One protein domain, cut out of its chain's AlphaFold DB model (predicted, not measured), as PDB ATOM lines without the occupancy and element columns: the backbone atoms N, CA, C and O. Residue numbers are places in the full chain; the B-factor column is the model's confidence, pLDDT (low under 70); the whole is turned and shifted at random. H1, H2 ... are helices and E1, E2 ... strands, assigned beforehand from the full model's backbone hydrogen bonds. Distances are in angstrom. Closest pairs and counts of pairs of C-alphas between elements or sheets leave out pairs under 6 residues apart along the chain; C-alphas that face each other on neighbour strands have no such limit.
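AT A GLANCE: This is residues 16 to 75 and 91 to 149 of the 291 residues of an uncharacterized protein of Coprinopsis cinerea (strain Okayama-7 / 130 / ATCC MYA-4618 / FGSC 9003) (UniProt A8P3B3). A twisted sheet of five strands forms a wall, with two helices, H1 and H2, side by side over one face, toward the E1 and E3 side. After E6 the printed part runs out in a long stretch, residues 131 to 149, which folds back past H2 over that same face; the opposite face is bare of named elements. The short strand E2 lies off the sheet. The printed part has 119 residues with two named helices and six named strands, in the order E1 H1 E2 E3 H2 E4 E5 E6; the sheet, in the order E1 E3 E6 E5 E4, is mixed, and the class is mixed, helices and strands. The whole is compact, with a radius of gyration of the C-alphas of 14.1 A and spans of 45 by 31 by 23 A.

IN THESE COORDINATES: In the sheet, E1 is residues 23 to 29, 19.9 A long, from C-alpha 23 at (9.919, -7.504, -53.263). E3 is residues 47 to 55, 22.4 A, and E6 is residues 123 to 130, 22.9 A, ending with C-alpha 130 at (13.848, -19.607, -31.597). E5 is residues 106 to 112, 20.2 A, and E4 is residues 95 to 102, 21.9 A. H2 is residues 57 to 69, 18.7 A, from C-alpha 57 at (22.347, -23.983, -34.461); H1 is residues 30 to 38, 12.4 A; E2 is residues 40 to 43, 9.7 A.

HOW THE PARTS SIT: E3 is parallel to E1, with N 24 and O 47 2.8 A apart, and to E6, with N 50 and O 125 2.9 A apart, both within hydrogen-bond range. E4, E5 and E6 form a meander, each strand the antiparallel neighbour of the one before, in two hairpins; N 126 and O 109 are 2.8 A apart, as are N 97 and O 110. H1 and H2 are on the same face, two layers with the sheet. H2 is over E3 at a height over the sheet of 11.6 A, along the strands, at 14 degrees to E3 on the local plane. H1 is over E1 at a height of 8.1 A and only just stands up from the sheet, rising 41 degrees. The helices touch, closest at the C-alphas of Ala 34 and Leu 63, 4.5 A, at a shallow tilt of 21 degrees, the same way. In both, every O i to N i+4 pair is within hydrogen-bond range. E2 pairs with no named strand; its residues 40 to 41 pair with residues 16 to 17 and its residues 42 to 43 with residues 71 to 72, both parallel.

THE WHOLE: The C-alphas farthest apart are those of Pro 75 and Ala 137, 46.0 A. Residues 76 to 90 are not printed; C-alphas 75 and 91 are 16.3 A apart across this cut. No link printed whole is long. Mean pLDDT of the printed part is 76.5, with residues 73 to 75, 102 to 104, 114 to 122 and 131 to 146 under 70.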
ATOM      1  N   VAL A  16      16.443 -20.934 -59.852       85.62
ATOM      2  CA  VAL A  16      15.466 -19.993 -60.400       85.62
ATOM      3  C   VAL A  16      15.995 -18.574 -60.216       85.62
ATOM      4  O   VAL A  16      16.078 -18.070 -59.099       85.62
ATOM      5  N   ALA A  17      16.344 -17.914 -61.322       84.38
ATOM      6  CA  ALA A  17      16.742 -16.510 -61.317       84.38
ATOM      7  C   ALA A  17      15.530 -15.584 -61.416       84.38
ATOM      8  O   ALA A  17      14.687 -15.746 -62.300       84.38
ATOM      9  N   LEU A  18      15.469 -14.593 -60.523       84.00
ATOM     10  CA  LEU A  18      14.356 -13.650 -60.407       84.00
ATOM     11  C   LEU A  18      14.829 -12.190 -60.588       84.00
ATOM     12  O   LEU A  18      14.691 -11.381 -59.678       84.00
ATOM     13  N   PRO A  19      15.382 -11.806 -61.753       80.44
ATOM     14  CA  PRO A  19      16.117 -10.543 -61.908       80.44
ATOM     15  C   PRO A  19      15.296  -9.261 -61.853       80.44
ATOM     16  O   PRO A  19      15.861  -8.200 -61.629       80.44
ATOM     17  N   ASN A  20      13.983  -9.351 -62.049       82.44
ATOM     18  CA  ASN A  20      13.079  -8.201 -61.964       82.44
ATOM     19  C   ASN A  20      12.292  -8.185 -60.645       82.44
ATOM     20  O   ASN A  20      11.310  -7.455 -60.518       82.44
ATOM     21  N   LEU A  21      12.655  -9.047 -59.691       86.38
ATOM     22  CA  LEU A  21      11.982  -9.124 -58.406       86.38
ATOM     23  C   LEU A  21      12.339  -7.899 -57.569       86.38
ATOM     24  O   LEU A  21      13.502  -7.675 -57.263       86.38
ATOM     25  N   GLN A  22      11.325  -7.126 -57.195       85.19
ATOM     26  CA  GLN A  22      11.497  -5.922 -56.376       85.19
ATOM     27  C   GLN A  22      11.185  -6.166 -54.901       85.19
ATOM     28  O   GLN A  22      11.722  -5.481 -54.038       85.19
ATOM     29  N   HIS A  23      10.338  -7.157 -54.614       89.31
ATOM     30  CA  HIS A  23       9.919  -7.504 -53.263       89.31
ATOM     31  C   HIS A  23       9.921  -9.019 -53.105       89.31
ATOM     32  O   HIS A  23       9.317  -9.735 -53.904       89.31
ATOM     33  N   PHE A  24      10.574  -9.500 -52.056       90.75
ATOM     34  CA  PHE A  24      10.569 -10.896 -51.661       90.75
ATOM     35  C   PHE A  24      10.216 -10.970 -50.186       90.75
ATOM     36  O   PHE A  24      10.988 -10.541 -49.333       90.75
ATOM     37  N   ASN A  25       9.029 -11.494 -49.904       92.81
ATOM     38  CA  ASN A  25       8.583 -11.774 -48.551       92.81
ATOM     39  C   ASN A  25       8.331 -13.275 -48.435       92.81
ATOM     40  O   ASN A  25       7.561 -13.836 -49.221       92.81
ATOM     41  N   PHE A  26       8.992 -13.919 -47.481       92.44
ATOM     42  CA  PHE A  26       8.812 -15.336 -47.223       92.44
ATOM     43  C   PHE A  26       8.810 -15.639 -45.728       92.44
ATOM     44  O   PHE A  26       9.599 -15.090 -44.960       92.44
ATOM     45  N   SER A  27       7.949 -16.571 -45.326       94.19
ATOM     46  CA  SER A  27       7.877 -17.055 -43.956       94.19
ATOM     47  C   SER A  27       7.820 -18.580 -43.913       94.19
ATOM     48  O   SER A  27       7.154 -19.229 -44.726       94.19
ATOM     49  N   GLY A  28       8.566 -19.179 -42.989       93.19
ATOM     50  CA  GLY A  28       8.744 -20.626 -42.944       93.19
ATOM     51  C   GLY A  28       9.539 -21.106 -41.737       93.19
ATOM     52  O   GLY A  28      10.079 -20.321 -40.961       93.19
ATOM     53  N   SER A  29       9.669 -22.429 -41.597       92.44
ATOM     54  CA  SER A  29      10.704 -22.961 -40.708       92.44
ATOM     55  C   SER A  29      12.077 -22.634 -41.289       92.44
ATOM     56  O   SER A  29      12.250 -22.681 -42.509       92.44
ATOM     57  N   ALA A  30      13.064 -22.368 -40.437       89.25
ATOM     58  CA  ALA A  30      14.405 -21.956 -40.857       89.25
ATOM     59  C   ALA A  30      15.020 -22.880 -41.930       89.25
ATOM     60  O   ALA A  30      15.539 -22.402 -42.937       89.25
ATOM     61  N   VAL A  31      14.856 -24.201 -41.785       90.81
ATOM     62  CA  VAL A  31      15.305 -25.201 -42.775       90.81
ATOM     63  C   VAL A  31      14.589 -25.052 -44.121       90.81
ATOM     64  O   VAL A  31      15.217 -25.143 -45.171       90.81
ATOM     65  N   LYS A  32      13.273 -24.807 -44.130       91.81
ATOM     66  CA  LYS A  32      12.517 -24.623 -45.381       91.81
ATOM     67  C   LYS A  32      12.891 -23.312 -46.067       91.81
ATOM     68  O   LYS A  32      13.017 -23.305 -47.289       91.81
ATOM     69  N   CYS A  33      13.096 -22.242 -45.295       92.50
ATOM     70  CA  CYS A  33      13.611 -20.971 -45.803       92.50
ATOM     71  C   CYS A  33      14.980 -21.167 -46.460       92.50
ATOM     72  O   CYS A  33      15.164 -20.767 -47.605       92.50
ATOM     73  N   ALA A  34      15.904 -21.847 -45.773       90.81
ATOM     74  CA  ALA A  34      17.236 -22.139 -46.293       90.81
ATOM     75  C   ALA A  34      17.175 -22.952 -47.596       90.81
ATOM     76  O   ALA A  34      17.752 -22.542 -48.599       90.81
ATOM     77  N   THR A  35      16.417 -24.053 -47.623       91.69
ATOM     78  CA  THR A  35      16.250 -24.870 -48.834       91.69
ATOM     79  C   THR A  35      15.686 -24.052 -49.990       91.69
ATOM     80  O   THR A  35      16.230 -24.104 -51.088       91.69
ATOM     81  N   LEU A  36      14.644 -23.243 -49.765       91.19
ATOM     82  CA  LEU A  36      14.106 -22.380 -50.815       91.19
ATOM     83  C   LEU A  36      15.183 -21.426 -51.348       91.19
ATOM     84  O   LEU A  36      15.400 -21.375 -52.555       91.19
ATOM     85  N   LEU A  37      15.883 -20.727 -50.454       90.44
ATOM     86  CA  LEU A  37      16.945 -19.782 -50.797       90.44
ATOM     87  C   LEU A  37      18.075 -20.435 -51.611       90.44
ATOM     88  O   LEU A  37      18.528 -19.846 -52.585       90.44
ATOM     89  N   THR A  38      18.460 -21.686 -51.328       89.31
ATOM     90  CA  THR A  38      19.478 -22.387 -52.145       89.31
ATOM     91  C   THR A  38      19.085 -22.604 -53.609       89.31
ATOM     92  O   THR A  38      19.953 -22.854 -54.445       89.31
ATOM     93  N   HIS A  39      17.798 -22.494 -53.938       88.56
ATOM     94  CA  HIS A  39      17.293 -22.607 -55.304       88.56
ATOM     95  C   HIS A  39      16.954 -21.250 -55.931       88.56
ATOM     96  O   HIS A  39      16.487 -21.217 -57.070       88.56
ATOM     97  N   LEU A  40      17.169 -20.137 -55.227       88.44
ATOM     98  CA  LEU A  40      16.842 -18.802 -55.710       88.44
ATOM     99  C   LEU A  40      18.103 -18.002 -56.006       88.44
ATOM    100  O   LEU A  40      19.035 -17.943 -55.213       88.44
ATOM    101  N   HIS A  41      18.087 -17.326 -57.147       88.19
ATOM    102  CA  HIS A  41      18.977 -16.212 -57.425       88.19
ATOM    103  C   HIS A  41      18.149 -14.930 -57.312       88.19
ATOM    104  O   HIS A  41      17.235 -14.697 -58.113       88.19
ATOM    105  N   LEU A  42      18.471 -14.123 -56.301       86.31
ATOM    106  CA  LEU A  42      17.825 -12.870 -55.929       86.31
ATOM    107  C   LEU A  42      18.681 -11.663 -56.356       86.31
ATOM    108  O   LEU A  42      19.904 -11.688 -56.171       86.31
ATOM    109  N   PRO A  43      18.061 -10.614 -56.928       82.81
ATOM    110  CA  PRO A  43      18.781  -9.408 -57.295       82.81
ATOM    111  C   PRO A  43      19.285  -8.700 -56.037       82.81
ATOM    112  O   PRO A  43      18.659  -8.768 -54.979       82.81
ATOM    113  N   VAL A  44      20.423  -8.013 -56.164       79.81
ATOM    114  CA  VAL A  44      20.975  -7.191 -55.079       79.81
ATOM    115  C   VAL A  44      19.964  -6.127 -54.659       79.81
ATOM    116  O   VAL A  44      19.652  -6.036 -53.485       79.81
ATOM    117  N   GLU A  45      19.387  -5.382 -55.599       80.00
ATOM    118  CA  GLU A  45      18.409  -4.326 -55.314       80.00
ATOM    119  C   GLU A  45      17.004  -4.908 -55.085       80.00
ATOM    120  O   GLU A  45      16.147  -4.888 -55.968       80.00
ATOM    121  N   LEU A  46      16.776  -5.458 -53.892       84.50
ATOM    122  CA  LEU A  46      15.540  -6.136 -53.508       84.50
ATOM    123  C   LEU A  46      15.067  -5.670 -52.129       84.50
ATOM    124  O   LEU A  46      15.859  -5.607 -51.192       84.50
ATOM    125  N   TRP A  47      13.764  -5.434 -51.972       87.69
ATOM    126  CA  TRP A  47      13.146  -5.417 -50.648       87.69
ATOM    127  C   TRP A  47      12.984  -6.857 -50.158       87.69
ATOM    128  O   TRP A  47      12.176  -7.613 -50.706       87.69
ATOM    129  N   PHE A  48      13.731  -7.244 -49.129       89.38
ATOM    130  CA  PHE A  48      13.786  -8.616 -48.632       89.38
ATOM    131  C   PHE A  48      13.260  -8.699 -47.199       89.38
ATOM    132  O   PHE A  48      13.837  -8.113 -46.289       89.38
ATOM    133  N   VAL A  49      12.189  -9.465 -46.994       91.81
ATOM    134  CA  VAL A  49      11.648  -9.781 -45.666       91.81
ATOM    135  C   VAL A  49      11.613 -11.291 -45.499       91.81
ATOM    136  O   VAL A  49      11.008 -12.002 -46.302       91.81
ATOM    137  N   MET A  50      12.242 -11.787 -44.441       92.56
ATOM    138  CA  MET A  50      12.234 -13.205 -44.112       92.56
ATOM    139  C   MET A  50      11.865 -13.416 -42.652       92.56
ATOM    140  O   MET A  50      12.531 -12.902 -41.760       92.56
ATOM    141  N   THR A  51      10.845 -14.231 -42.406       92.69
ATOM    142  CA  THR A  51      10.461 -14.647 -41.053       92.69
ATOM    143  C   THR A  51      10.673 -16.146 -40.898       92.69
ATOM    144  O   THR A  51       9.954 -16.957 -41.483       92.69
ATOM    145  N   CYS A  52      11.665 -16.520 -40.101       90.88
ATOM    146  CA  CYS A  52      12.003 -17.904 -39.811       90.88
ATOM    147  C   CYS A  52      11.561 -18.268 -38.397       90.88
ATOM    148  O   CYS A  52      11.860 -17.539 -37.458       90.88
ATOM    149  N   TRP A  53      10.939 -19.430 -38.224       90.00
ATOM    150  CA  TRP A  53      10.747 -20.045 -36.908       90.00
ATOM    151  C   TRP A  53      11.522 -21.354 -36.786       90.00
ATOM    152  O   TRP A  53      12.014 -21.912 -37.773       90.00
ATOM    153  N   SER A  54      11.587 -21.858 -35.559       86.75
ATOM    154  CA  SER A  54      12.329 -23.061 -35.202       86.75
ATOM    155  C   SER A  54      13.811 -22.978 -35.555       86.75
ATOM    156  O   SER A  54      14.371 -23.883 -36.172       86.75
ATOM    157  N   VAL A  55      14.429 -21.848 -35.209       83.81
ATOM    158  CA  VAL A  55      15.859 -21.626 -35.412       83.81
ATOM    159  C   VAL A  55      16.641 -22.356 -34.318       83.81
ATOM    160  O   VAL A  55      16.495 -22.047 -33.139       83.81
ATOM    161  N   ASP A  56      17.470 -23.314 -34.727       82.50
ATOM    162  CA  ASP A  56      18.519 -23.944 -33.918       82.50
ATOM    163  C   ASP A  56      19.899 -23.702 -34.565       82.50
ATOM    164  O   ASP A  56      19.998 -23.073 -35.622       82.50
ATOM    165  N   GLN A  57      20.983 -24.196 -33.956       76.88
ATOM    166  CA  GLN A  57      22.347 -23.983 -34.461       76.88
ATOM    167  C   GLN A  57      22.606 -24.612 -35.848       76.88
ATOM    168  O   GLN A  57      23.438 -24.129 -36.617       76.88
ATOM    169  N   ALA A  58      21.927 -25.706 -36.197       82.06
ATOM    170  CA  ALA A  58      22.113 -26.351 -37.494       82.06
ATOM    171  C   ALA A  58      21.355 -25.589 -38.590       82.06
ATOM    172  O   ALA A  58      21.908 -25.296 -39.655       82.06
ATOM    173  N   ALA A  59      20.107 -25.218 -38.309       84.56
ATOM    174  CA  ALA A  59      19.267 -24.426 -39.190       84.56
ATOM    175  C   ALA A  59      19.837 -23.017 -39.395       84.56
ATOM    176  O   ALA A  59      19.773 -22.491 -40.505       84.56
ATOM    177  N   SER A  60      20.457 -22.434 -38.365       80.31
ATOM    178  CA  SER A  60      21.127 -21.132 -38.432       80.31
ATOM    179  C   SER A  60      22.277 -21.133 -39.451       80.31
ATOM    180  O   SER A  60      22.336 -20.269 -40.327       80.31
ATOM    181  N   ARG A  61      23.140 -22.157 -39.411       81.31
ATOM    182  CA  ARG A  61      24.247 -22.349 -40.365       81.31
ATOM    183  C   ARG A  61      23.749 -22.568 -41.792       81.31
ATOM    184  O   ARG A  61      24.287 -21.976 -42.724       81.31
ATOM    185  N   GLN A  62      22.723 -23.402 -41.971       85.06
ATOM    186  CA  GLN A  62      22.126 -23.637 -43.292       85.06
ATOM    187  C   GLN A  62      21.534 -22.354 -43.872       85.06
ATOM    188  O   GLN A  62      21.734 -22.063 -45.050       85.06
ATOM    189  N   LEU A  63      20.843 -21.576 -43.040       87.31
ATOM    190  CA  LEU A  63      20.239 -20.318 -43.443       87.31
ATOM    191  C   LEU A  63      21.294 -19.301 -43.876       87.31
ATOM    192  O   LEU A  63      21.135 -18.692 -44.929       87.31
ATOM    193  N   GLY A  64      22.395 -19.168 -43.134       83.38
ATOM    194  CA  GLY A  64      23.476 -18.262 -43.520       83.38
ATOM    195  C   GLY A  64      24.230 -18.681 -44.773       83.38
ATOM    196  O   GLY A  64      24.562 -17.830 -45.605       83.38
ATOM    197  N   ALA A  65      24.433 -19.985 -44.978       82.94
ATOM    198  CA  ALA A  65      24.985 -20.500 -46.228       82.94
ATOM    199  C   ALA A  65      24.054 -20.198 -47.414       82.94
ATOM    200  O   ALA A  65      24.505 -19.665 -48.428       82.94
ATOM    201  N   ALA A  66      22.755 -20.474 -47.260       87.56
ATOM    202  CA  ALA A  66      21.753 -20.235 -48.290       87.56
ATOM    203  C   ALA A  66      21.607 -18.745 -48.615       87.56
ATOM    204  O   ALA A  66      21.597 -18.378 -49.789       87.56
ATOM    205  N   LEU A  67      21.564 -17.883 -47.592       86.94
ATOM    206  CA  LEU A  67      21.586 -16.434 -47.759       86.94
ATOM    207  C   LEU A  67      22.821 -16.036 -48.556       86.94
ATOM    208  O   LEU A  67      22.664 -15.439 -49.607       86.94
ATOM    209  N   SER A  68      24.027 -16.427 -48.148       81.00
ATOM    210  CA  SER A  68      25.260 -16.077 -48.872       81.00
ATOM    211  C   SER A  68      25.208 -16.446 -50.360       81.00
ATOM    212  O   SER A  68      25.596 -15.646 -51.206       81.00
ATOM    213  N   SER A  69      24.684 -17.629 -50.695       81.38
ATOM    214  CA  SER A  69      24.638 -18.114 -52.079       81.38
ATOM    215  C   SER A  69      23.490 -17.562 -52.928       81.38
ATOM    216  O   SER A  69      23.522 -17.740 -54.142       81.38
ATOM    217  N   SER A  70      22.481 -16.928 -52.324       84.12
ATOM    218  CA  SER A  70      21.262 -16.513 -53.037       84.12
ATOM    219  C   SER A  70      21.441 -15.261 -53.898       84.12
ATOM    220  O   SER A  70      20.582 -14.967 -54.725       84.12
ATOM    221  N   TRP A  71      22.507 -14.482 -53.707       81.06
ATOM    222  CA  TRP A  71      22.620 -13.141 -54.293       81.06
ATOM    223  C   TRP A  71      23.380 -13.130 -55.609       81.06
ATOM    224  O   TRP A  71      24.418 -13.777 -55.760       81.06
ATOM    225  N   PHE A  72      22.899 -12.315 -56.545       72.50
ATOM    226  CA  PHE A  72      23.617 -12.033 -57.777       72.50
ATOM    227  C   PHE A  72      23.515 -10.553 -58.158       72.50
ATOM    228  O   PHE A  72      22.477  -9.902 -58.037       72.50
ATOM    229  N   SER A  73      24.636 -10.018 -58.631       54.31
ATOM    230  CA  SER A  73      24.790  -8.632 -59.071       54.31
ATOM    231  C   SER A  73      24.672  -8.582 -60.590       54.31
ATOM    232  O   SER A  73      25.655  -8.812 -61.280       54.31
ATOM    233  N   ALA A  74      23.466  -8.341 -61.107       53.56
ATOM    234  CA  ALA A  74      23.235  -7.622 -62.367       53.56
ATOM    235  C   ALA A  74      21.734  -7.575 -62.697       53.56
ATOM    236  O   ALA A  74      21.051  -8.597 -62.585       53.56
ATOM    237  N   PRO A  75      21.220  -6.452 -63.217       45.47
ATOM    238  CA  PRO A  75      20.018  -6.498 -64.029       45.47
ATOM    239  C   PRO A  75      20.355  -7.235 -65.340       45.47
ATOM    240  O   PRO A  75      21.359  -6.947 -65.985       45.47
ATOM    241  N   PHE A  91      26.181 -11.349 -49.504       75.00
ATOM    242  CA  PHE A  91      24.993 -10.650 -49.039       75.00
ATOM    243  C   PHE A  91      25.220  -9.138 -49.070       75.00
ATOM    244  O   PHE A  91      26.187  -8.657 -48.471       75.00
ATOM    245  N   PRO A  92      24.365  -8.378 -49.769       75.25
ATOM    246  CA  PRO A  92      24.598  -6.962 -50.036       75.25
ATOM    247  C   PRO A  92      24.141  -6.063 -48.874       75.25
ATOM    248  O   PRO A  92      23.470  -5.060 -49.084       75.25
ATOM    249  N   MET A  93      24.486  -6.419 -47.638       79.19
ATOM    250  CA  MET A  93      24.135  -5.638 -46.452       79.19
ATOM    251  C   MET A  93      25.342  -4.815 -45.990       79.19
ATOM    252  O   MET A  93      26.348  -5.376 -45.557       79.19
ATOM    253  N   HIS A  94      25.232  -3.487 -46.085       81.38
ATOM    254  CA  HIS A  94      26.270  -2.542 -45.648       81.38
ATOM    255  C   HIS A  94      26.013  -2.012 -44.235       81.38
ATOM    256  O   HIS A  94      26.956  -1.783 -43.474       81.38
ATOM    257  N   HIS A  95      24.742  -1.830 -43.879       84.69
ATOM    258  CA  HIS A  95      24.310  -1.432 -42.544       84.69
ATOM    259  C   HIS A  95      23.494  -2.551 -41.899       84.69
ATOM    260  O   HIS A  95      22.624  -3.119 -42.561       84.69
ATOM    261  N   LEU A  96      23.760  -2.829 -40.622       85.56
ATOM    262  CA  LEU A  96      23.021  -3.791 -39.817       85.56
ATOM    263  C   LEU A  96      22.586  -3.168 -38.485       85.56
ATOM    264  O   LEU A  96      23.424  -2.753 -37.694       85.56
ATOM    265  N   GLU A  97      21.290  -3.195 -38.214       85.75
ATOM    266  CA  GLU A  97      20.676  -2.958 -36.909       85.75
ATOM    267  C   GLU A  97      20.215  -4.302 -36.336       85.75
ATOM    268  O   GLU A  97      19.615  -5.125 -37.035       85.75
ATOM    269  N   ILE A  98      20.483  -4.524 -35.047       81.81
ATOM    270  CA  ILE A  98      20.060  -5.734 -34.335       81.81
ATOM    271  C   ILE A  98      19.169  -5.342 -33.161       81.81
ATOM    272  O   ILE A  98      19.546  -4.535 -32.310       81.81
ATOM    273  N   ARG A  99      17.984  -5.950 -33.081       79.69
ATOM    274  CA  ARG A  99      17.032  -5.715 -31.990       79.69
ATOM    275  C   ARG A  99      16.295  -6.988 -31.602       79.69
ATOM    276  O   ARG A  99      15.984  -7.821 -32.447       79.69
ATOM    277  N   TYR A 100      15.944  -7.105 -30.325       75.06
ATOM    278  CA  TYR A 100      14.956  -8.090 -29.894       75.06
ATOM    279  C   TYR A 100      13.556  -7.542 -30.161       75.06
ATOM    280  O   TYR A 100      13.223  -6.445 -29.707       75.06
ATOM    281  N   GLN A 101      12.732  -8.301 -30.880       73.44
ATOM    282  CA  GLN A 101      11.294  -8.027 -30.958       73.44
ATOM    283  C   GLN A 101      10.599  -8.535 -29.697       73.44
ATOM    284  O   GLN A 101       9.828  -7.805 -29.075       73.44
ATOM    285  N   THR A 102      10.974  -9.743 -29.275       69.31
ATOM    286  CA  THR A 102      10.563 -10.346 -28.012       69.31
ATOM    287  C   THR A 102      11.830 -10.879 -27.326       69.31
ATOM    288  O   THR A 102      12.499 -11.747 -27.897       69.31
ATOM    289  N   PRO A 103      12.225 -10.361 -26.140       65.44
ATOM    290  CA  PRO A 103      13.463 -10.768 -25.473       65.44
ATOM    291  C   PRO A 103      13.578 -12.291 -25.339       65.44
ATOM    292  O   PRO A 103      12.631 -12.954 -24.915       65.44
ATOM    293  N   GLY A 104      14.723 -12.843 -25.744       63.03
ATOM    294  CA  GLY A 104      15.031 -14.274 -25.642       63.03
ATOM    295  C   GLY A 104      14.266 -15.202 -26.591       63.03
ATOM    296  O   GLY A 104      14.476 -16.408 -26.522       63.03
ATOM    297  N   SER A 105      13.401 -14.687 -27.471       70.19
ATOM    298  CA  SER A 105      12.579 -15.519 -28.369       70.19
ATOM    299  C   SER A 105      12.591 -15.065 -29.822       70.19
ATOM    300  O   SER A 105      12.572 -15.919 -30.705       70.19
ATOM    301  N   GLU A 106      12.671 -13.757 -30.081       77.19
ATOM    302  CA  GLU A 106      12.667 -13.215 -31.439       77.19
ATOM    303  C   GLU A 106      13.753 -12.165 -31.639       77.19
ATOM    304  O   GLU A 106      13.750 -11.106 -30.999       77.19
ATOM    305  N   LEU A 107      14.651 -12.453 -32.578       79.81
ATOM    306  CA  LEU A 107      15.718 -11.557 -32.993       79.81
ATOM    307  C   LEU A 107      15.429 -11.000 -34.379       79.81
ATOM    308  O   LEU A 107      15.098 -11.746 -35.301       79.81
ATOM    309  N   VAL A 108      15.573  -9.689 -34.519       85.19
ATOM    310  CA  VAL A 108      15.347  -8.975 -35.769       85.19
ATOM    311  C   VAL A 108      16.644  -8.326 -36.212       85.19
ATOM    312  O   VAL A 108      17.270  -7.580 -35.457       85.19
ATOM    313  N   PHE A 109      17.003  -8.599 -37.458       86.00
ATOM    314  CA  PHE A 109      18.095  -7.965 -38.173       86.00
ATOM    315  C   PHE A 109      17.502  -7.083 -39.259       86.00
ATOM    316  O   PHE A 109      16.836  -7.584 -40.169       86.00
ATOM    317  N   THR A 110      17.736  -5.783 -39.162       87.06
ATOM    318  CA  THR A 110      17.340  -4.808 -40.176       87.06
ATOM    319  C   THR A 110      18.573  -4.242 -40.856       87.06
ATOM    320  O   THR A 110      19.611  -4.069 -40.230       87.06
ATOM    321  N   GLY A 111      18.497  -3.964 -42.152       84.25
ATOM    322  CA  GLY A 111      19.649  -3.431 -42.868       84.25
ATOM    323  C   GLY A 111      19.323  -2.796 -44.207       84.25
ATOM    324  O   GLY A 111      18.188  -2.844 -44.687       84.25
ATOM    325  N   SER A 112      20.349  -2.201 -44.805       80.31
ATOM    326  CA  SER A 112      20.278  -1.529 -46.103       80.31
ATOM    327  C   SER A 112      21.536  -1.782 -46.938       80.31
ATOM    328  O   SER A 112      22.617  -2.074 -46.410       80.31
ATOM    329  N   ILE A 113      21.389  -1.649 -48.260       74.94
ATOM    330  CA  ILE A 113      22.510  -1.728 -49.217       74.94
ATOM    331  C   ILE A 113      23.327  -0.439 -49.216       74.94
ATOM    332  O   ILE A 113      24.538  -0.477 -49.371       74.94
ATOM    333  N   ALA A 114      22.683   0.715 -49.055       65.94
ATOM    334  CA  ALA A 114      23.378   1.993 -49.085       65.94
ATOM    335  C   ALA A 114      23.570   2.557 -47.670       65.94
ATOM    336  O   ALA A 114      22.631   2.523 -46.862       65.94
ATOM    337  N   PRO A 115      24.753   3.118 -47.371       54.31
ATOM    338  CA  PRO A 115      24.967   3.873 -46.148       54.31
ATOM    339  C   PRO A 115      24.154   5.180 -46.187       54.31
ATOM    340  O   PRO A 115      24.324   5.989 -47.092       54.31
ATOM    341  N   GLY A 116      23.295   5.402 -45.185       52.12
ATOM    342  CA  GLY A 116      22.655   6.704 -44.928       52.12
ATOM    343  C   GLY A 116      21.194   6.876 -45.363       52.12
ATOM    344  O   GLY A 116      20.589   7.871 -44.980       52.12
ATOM    345  N   ASP A 117      20.591   5.922 -46.074       50.28
ATOM    346  CA  ASP A 117      19.197   6.033 -46.536       50.28
ATOM    347  C   ASP A 117      18.230   5.216 -45.669       50.28
ATOM    348  O   ASP A 117      17.744   4.146 -46.041       50.28
ATOM    349  N   ILE A 118      17.904   5.757 -44.495       49.72
ATOM    350  CA  ILE A 118      16.761   5.302 -43.695       49.72
ATOM    351  C   ILE A 118      15.502   5.914 -44.330       49.72
ATOM    352  O   ILE A 118      14.972   6.911 -43.845       49.72
ATOM    353  N   GLY A 119      15.040   5.379 -45.463       49.12
ATOM    354  CA  GLY A 119      13.736   5.808 -45.982       49.12
ATOM    355  C   GLY A 119      13.335   5.411 -47.396       49.12
ATOM    356  O   GLY A 119      12.137   5.325 -47.627       49.12
ATOM    357  N   ASN A 120      14.264   5.167 -48.331       48.97
ATOM    358  CA  ASN A 120      13.895   5.016 -49.757       48.97
ATOM    359  C   ASN A 120      14.705   3.986 -50.578       48.97
ATOM    360  O   ASN A 120      14.537   3.926 -51.795       48.97
ATOM    361  N   LEU A 121      15.557   3.163 -49.960       55.44
ATOM    362  CA  LEU A 121      16.412   2.181 -50.650       55.44
ATOM    363  C   LEU A 121      16.141   0.741 -50.174       55.44
ATOM    364  O   LEU A 121      15.503   0.569 -49.134       55.44
ATOM    365  N   PRO A 122      16.567  -0.295 -50.936       60.22
ATOM    366  CA  PRO A 122      16.311  -1.700 -50.620       60.22
ATOM    367  C   PRO A 122      16.613  -2.035 -49.159       60.22
ATOM    368  O   PRO A 122      17.727  -1.851 -48.657       60.22
ATOM    369  N   HIS A 123      15.554  -2.502 -48.506       81.44
ATOM    370  CA  HIS A 123      15.460  -2.799 -47.090       81.44
ATOM    371  C   HIS A 123      15.528  -4.313 -46.879       81.44
ATOM    372  O   HIS A 123      14.834  -5.067 -47.567       81.44
ATOM    373  N   TYR A 124      16.343  -4.740 -45.916       86.75
ATOM    374  CA  TYR A 124      16.409  -6.122 -45.447       86.75
ATOM    375  C   TYR A 124      15.826  -6.197 -44.050       86.75
ATOM    376  O   TYR A 124      16.263  -5.464 -43.167       86.75
ATOM    377  N   GLU A 125      14.908  -7.128 -43.844       89.12
ATOM    378  CA  GLU A 125      14.407  -7.500 -42.530       89.12
ATOM    379  C   GLU A 125      14.429  -9.022 -42.395       89.12
ATOM    380  O   GLU A 125      13.826  -9.751 -43.184       89.12
ATOM    381  N   ILE A 126      15.155  -9.519 -41.398       87.56
ATOM    382  CA  ILE A 126      15.238 -10.943 -41.080       87.56
ATOM    383  C   ILE A 126      14.806 -11.125 -39.635       87.56
ATOM    384  O   ILE A 126      15.466 -10.644 -38.717       87.56
ATOM    385  N   ILE A 127      13.698 -11.832 -39.445       88.25
ATOM    386  CA  ILE A 127      13.087 -12.117 -38.149       88.25
ATOM    387  C   ILE A 127      13.298 -13.594 -37.845       88.25
ATOM    388  O   ILE A 127      12.915 -14.459 -38.636       88.25
ATOM    389  N   LEU A 128      13.900 -13.885 -36.699       83.94
ATOM    390  CA  LEU A 128      14.244 -15.230 -36.265       83.94
ATOM    391  C   LEU A 128      13.562 -15.560 -34.942       83.94
ATOM    392  O   LEU A 128      13.916 -14.995 -33.912       83.94
ATOM    393  N   GLY A 129      12.621 -16.500 -34.985       83.50
ATOM    394  CA  GLY A 129      11.979 -17.102 -33.822       83.50
ATOM    395  C   GLY A 129      12.674 -18.398 -33.401       83.50
ATOM    396  O   GLY A 129      12.742 -19.361 -34.176       83.50
ATOM    397  N   PHE A 130      13.167 -18.441 -32.167       76.81
ATOM    398  CA  PHE A 130      13.848 -19.607 -31.597       76.81
ATOM    399  C   PHE A 130      12.839 -20.588 -30.972       76.81
ATOM    400  O   PHE A 130      11.825 -20.173 -30.413       76.81
ATOM    401  N   SER A 131      13.086 -21.900 -31.100       66.38
ATOM    402  CA  SER A 131      12.195 -22.948 -30.550       66.38
ATOM    403  C   SER A 131      12.199 -23.011 -29.019       66.38
ATOM    404  O   SER A 131      11.229 -23.466 -28.420       66.38
ATOM    405  N   GLU A 132      13.291 -22.578 -28.398       62.88
ATOM    406  CA  GLU A 132      13.498 -22.505 -26.951       62.88
ATOM    407  C   GLU A 132      14.004 -21.094 -26.609       62.88
ATOM    408  O   GLU A 132      14.553 -20.436 -27.502       62.88
ATOM    409  N   PRO A 133      13.812 -20.588 -25.370       54.69
ATOM    410  CA  PRO A 133      14.446 -19.343 -24.948       54.69
ATOM    411  C   PRO A 133      15.945 -19.467 -25.211       54.69
ATOM    412  O   PRO A 133      16.590 -20.381 -24.709       54.69
ATOM    413  N   ALA A 134      16.452 -18.598 -26.078       47.25
ATOM    414  CA  ALA A 134      17.571 -18.898 -26.964       47.25
ATOM    415  C   ALA A 134      18.939 -19.122 -26.293       47.25
ATOM    416  O   ALA A 134      19.928 -19.233 -27.003       47.25
ATOM    417  N   LEU A 135      19.050 -19.151 -24.969       48.81
ATOM    418  CA  LEU A 135      20.340 -19.057 -24.294       48.81
ATOM    419  C   LEU A 135      20.428 -20.075 -23.150       48.81
ATOM    420  O   LEU A 135      19.983 -19.802 -22.033       48.81
ATOM    421  N   PRO A 136      21.023 -21.260 -23.380       38.84
ATOM    422  CA  PRO A 136      21.792 -21.902 -22.329       38.84
ATOM    423  C   PRO A 136      22.925 -20.935 -21.966       38.84
ATOM    424  O   PRO A 136      23.632 -20.470 -22.856       38.84
ATOM    425  N   ALA A 137      23.108 -20.640 -20.678       45.06
ATOM    426  CA  ALA A 137      24.090 -19.674 -20.171       45.06
ATOM    427  C   ALA A 137      25.559 -19.944 -20.581       45.06
ATOM    428  O   ALA A 137      26.415 -19.104 -20.323       45.06
ATOM    429  N   ASP A 138      25.838 -21.086 -21.218       42.06
ATOM    430  CA  ASP A 138      27.179 -21.557 -21.571       42.06
ATOM    431  C   ASP A 138      27.382 -21.867 -23.069       42.06
ATOM    432  O   ASP A 138      28.520 -22.083 -23.481       42.06
ATOM    433  N   ASP A 139      26.338 -21.849 -23.909       41.50
ATOM    434  CA  ASP A 139      26.491 -22.120 -25.345       41.50
ATOM    435  C   ASP A 139      26.388 -20.821 -26.140       41.50
ATOM    436  O   ASP A 139      25.313 -20.273 -26.392       41.50
ATOM    437  N   THR A 140      27.557 -20.334 -26.554       45.00
ATOM    438  CA  THR A 140      27.714 -19.251 -27.520       45.00
ATOM    439  C   THR A 140      26.825 -19.522 -28.733       45.00
ATOM    440  O   THR A 140      27.112 -20.384 -29.571       45.00
ATOM    441  N   ILE A 141      25.732 -18.763 -28.871       45.44
ATOM    442  CA  ILE A 141      25.060 -18.648 -30.162       45.44
ATOM    443  C   ILE A 141      26.087 -18.027 -31.099       45.44
ATOM    444  O   ILE A 141      26.249 -16.812 -31.175       45.44
ATOM    445  N   SER A 142      26.789 -18.879 -31.840       51.84
ATOM    446  CA  SER A 142      27.421 -18.452 -33.068       51.84
ATOM    447  C   SER A 142      26.291 -17.833 -33.895       51.84
ATOM    448  O   SER A 142      25.244 -18.460 -34.070       51.84
ATOM    449  N   LEU A 143      26.486 -16.624 -34.413       56.47
ATOM    450  CA  LEU A 143      25.592 -15.966 -35.369       56.47
ATOM    451  C   LEU A 143      25.982 -16.291 -36.831       56.47
ATOM    452  O   LEU A 143      26.101 -15.366 -37.635       56.47
ATOM    453  N   PRO A 144      26.170 -17.549 -37.293       53.84
ATOM    454  CA  PRO A 144      26.546 -17.778 -38.681       53.84
ATOM    455  C   PRO A 144      25.363 -17.540 -39.631       53.84
ATOM    456  O   PRO A 144      25.454 -17.906 -40.795       53.84
ATOM    457  N   ILE A 145      24.246 -16.974 -39.155       62.81
ATOM    458  CA  ILE A 145      23.031 -16.757 -39.945       62.81
ATOM    459  C   ILE A 145      23.238 -15.655 -40.962       62.81
ATOM    460  O   ILE A 145      22.700 -15.735 -42.059       62.81
ATOM    461  N   LEU A 146      24.012 -14.630 -40.619       69.81
ATOM    462  CA  LEU A 146      24.265 -13.542 -41.539       69.81
ATOM    463  C   LEU A 146      25.713 -13.598 -42.018       69.81
ATOM    464  O   LEU A 146      26.634 -13.657 -41.208       69.81
ATOM    465  N   PRO A 147      25.960 -13.570 -43.330       72.25
ATOM    466  CA  PRO A 147      27.290 -13.282 -43.855       72.25
ATOM    467  C   PRO A 147      27.645 -11.805 -43.618       72.25
ATOM    468  O   PRO A 147      27.390 -10.940 -44.451       72.25
ATOM    469  N   LEU A 148      28.254 -11.522 -42.466       74.81
ATOM    470  CA  LEU A 148      28.524 -10.164 -41.972       74.81
ATOM    471  C   LEU A 148      29.742  -9.469 -42.624       74.81
ATOM    472  O   LEU A 148      30.047  -8.332 -42.286       74.81
ATOM    473  N   ARG A 149      30.432 -10.110 -43.580       74.81
ATOM    474  CA  ARG A 149      31.753  -9.676 -44.101       74.81
ATOM    475  C   ARG A 149      31.817  -8.266 -44.684       74.81
ATOM    476  O   ARG A 149      32.905  -7.693 -44.737       74.81
TER     477      ARG A 149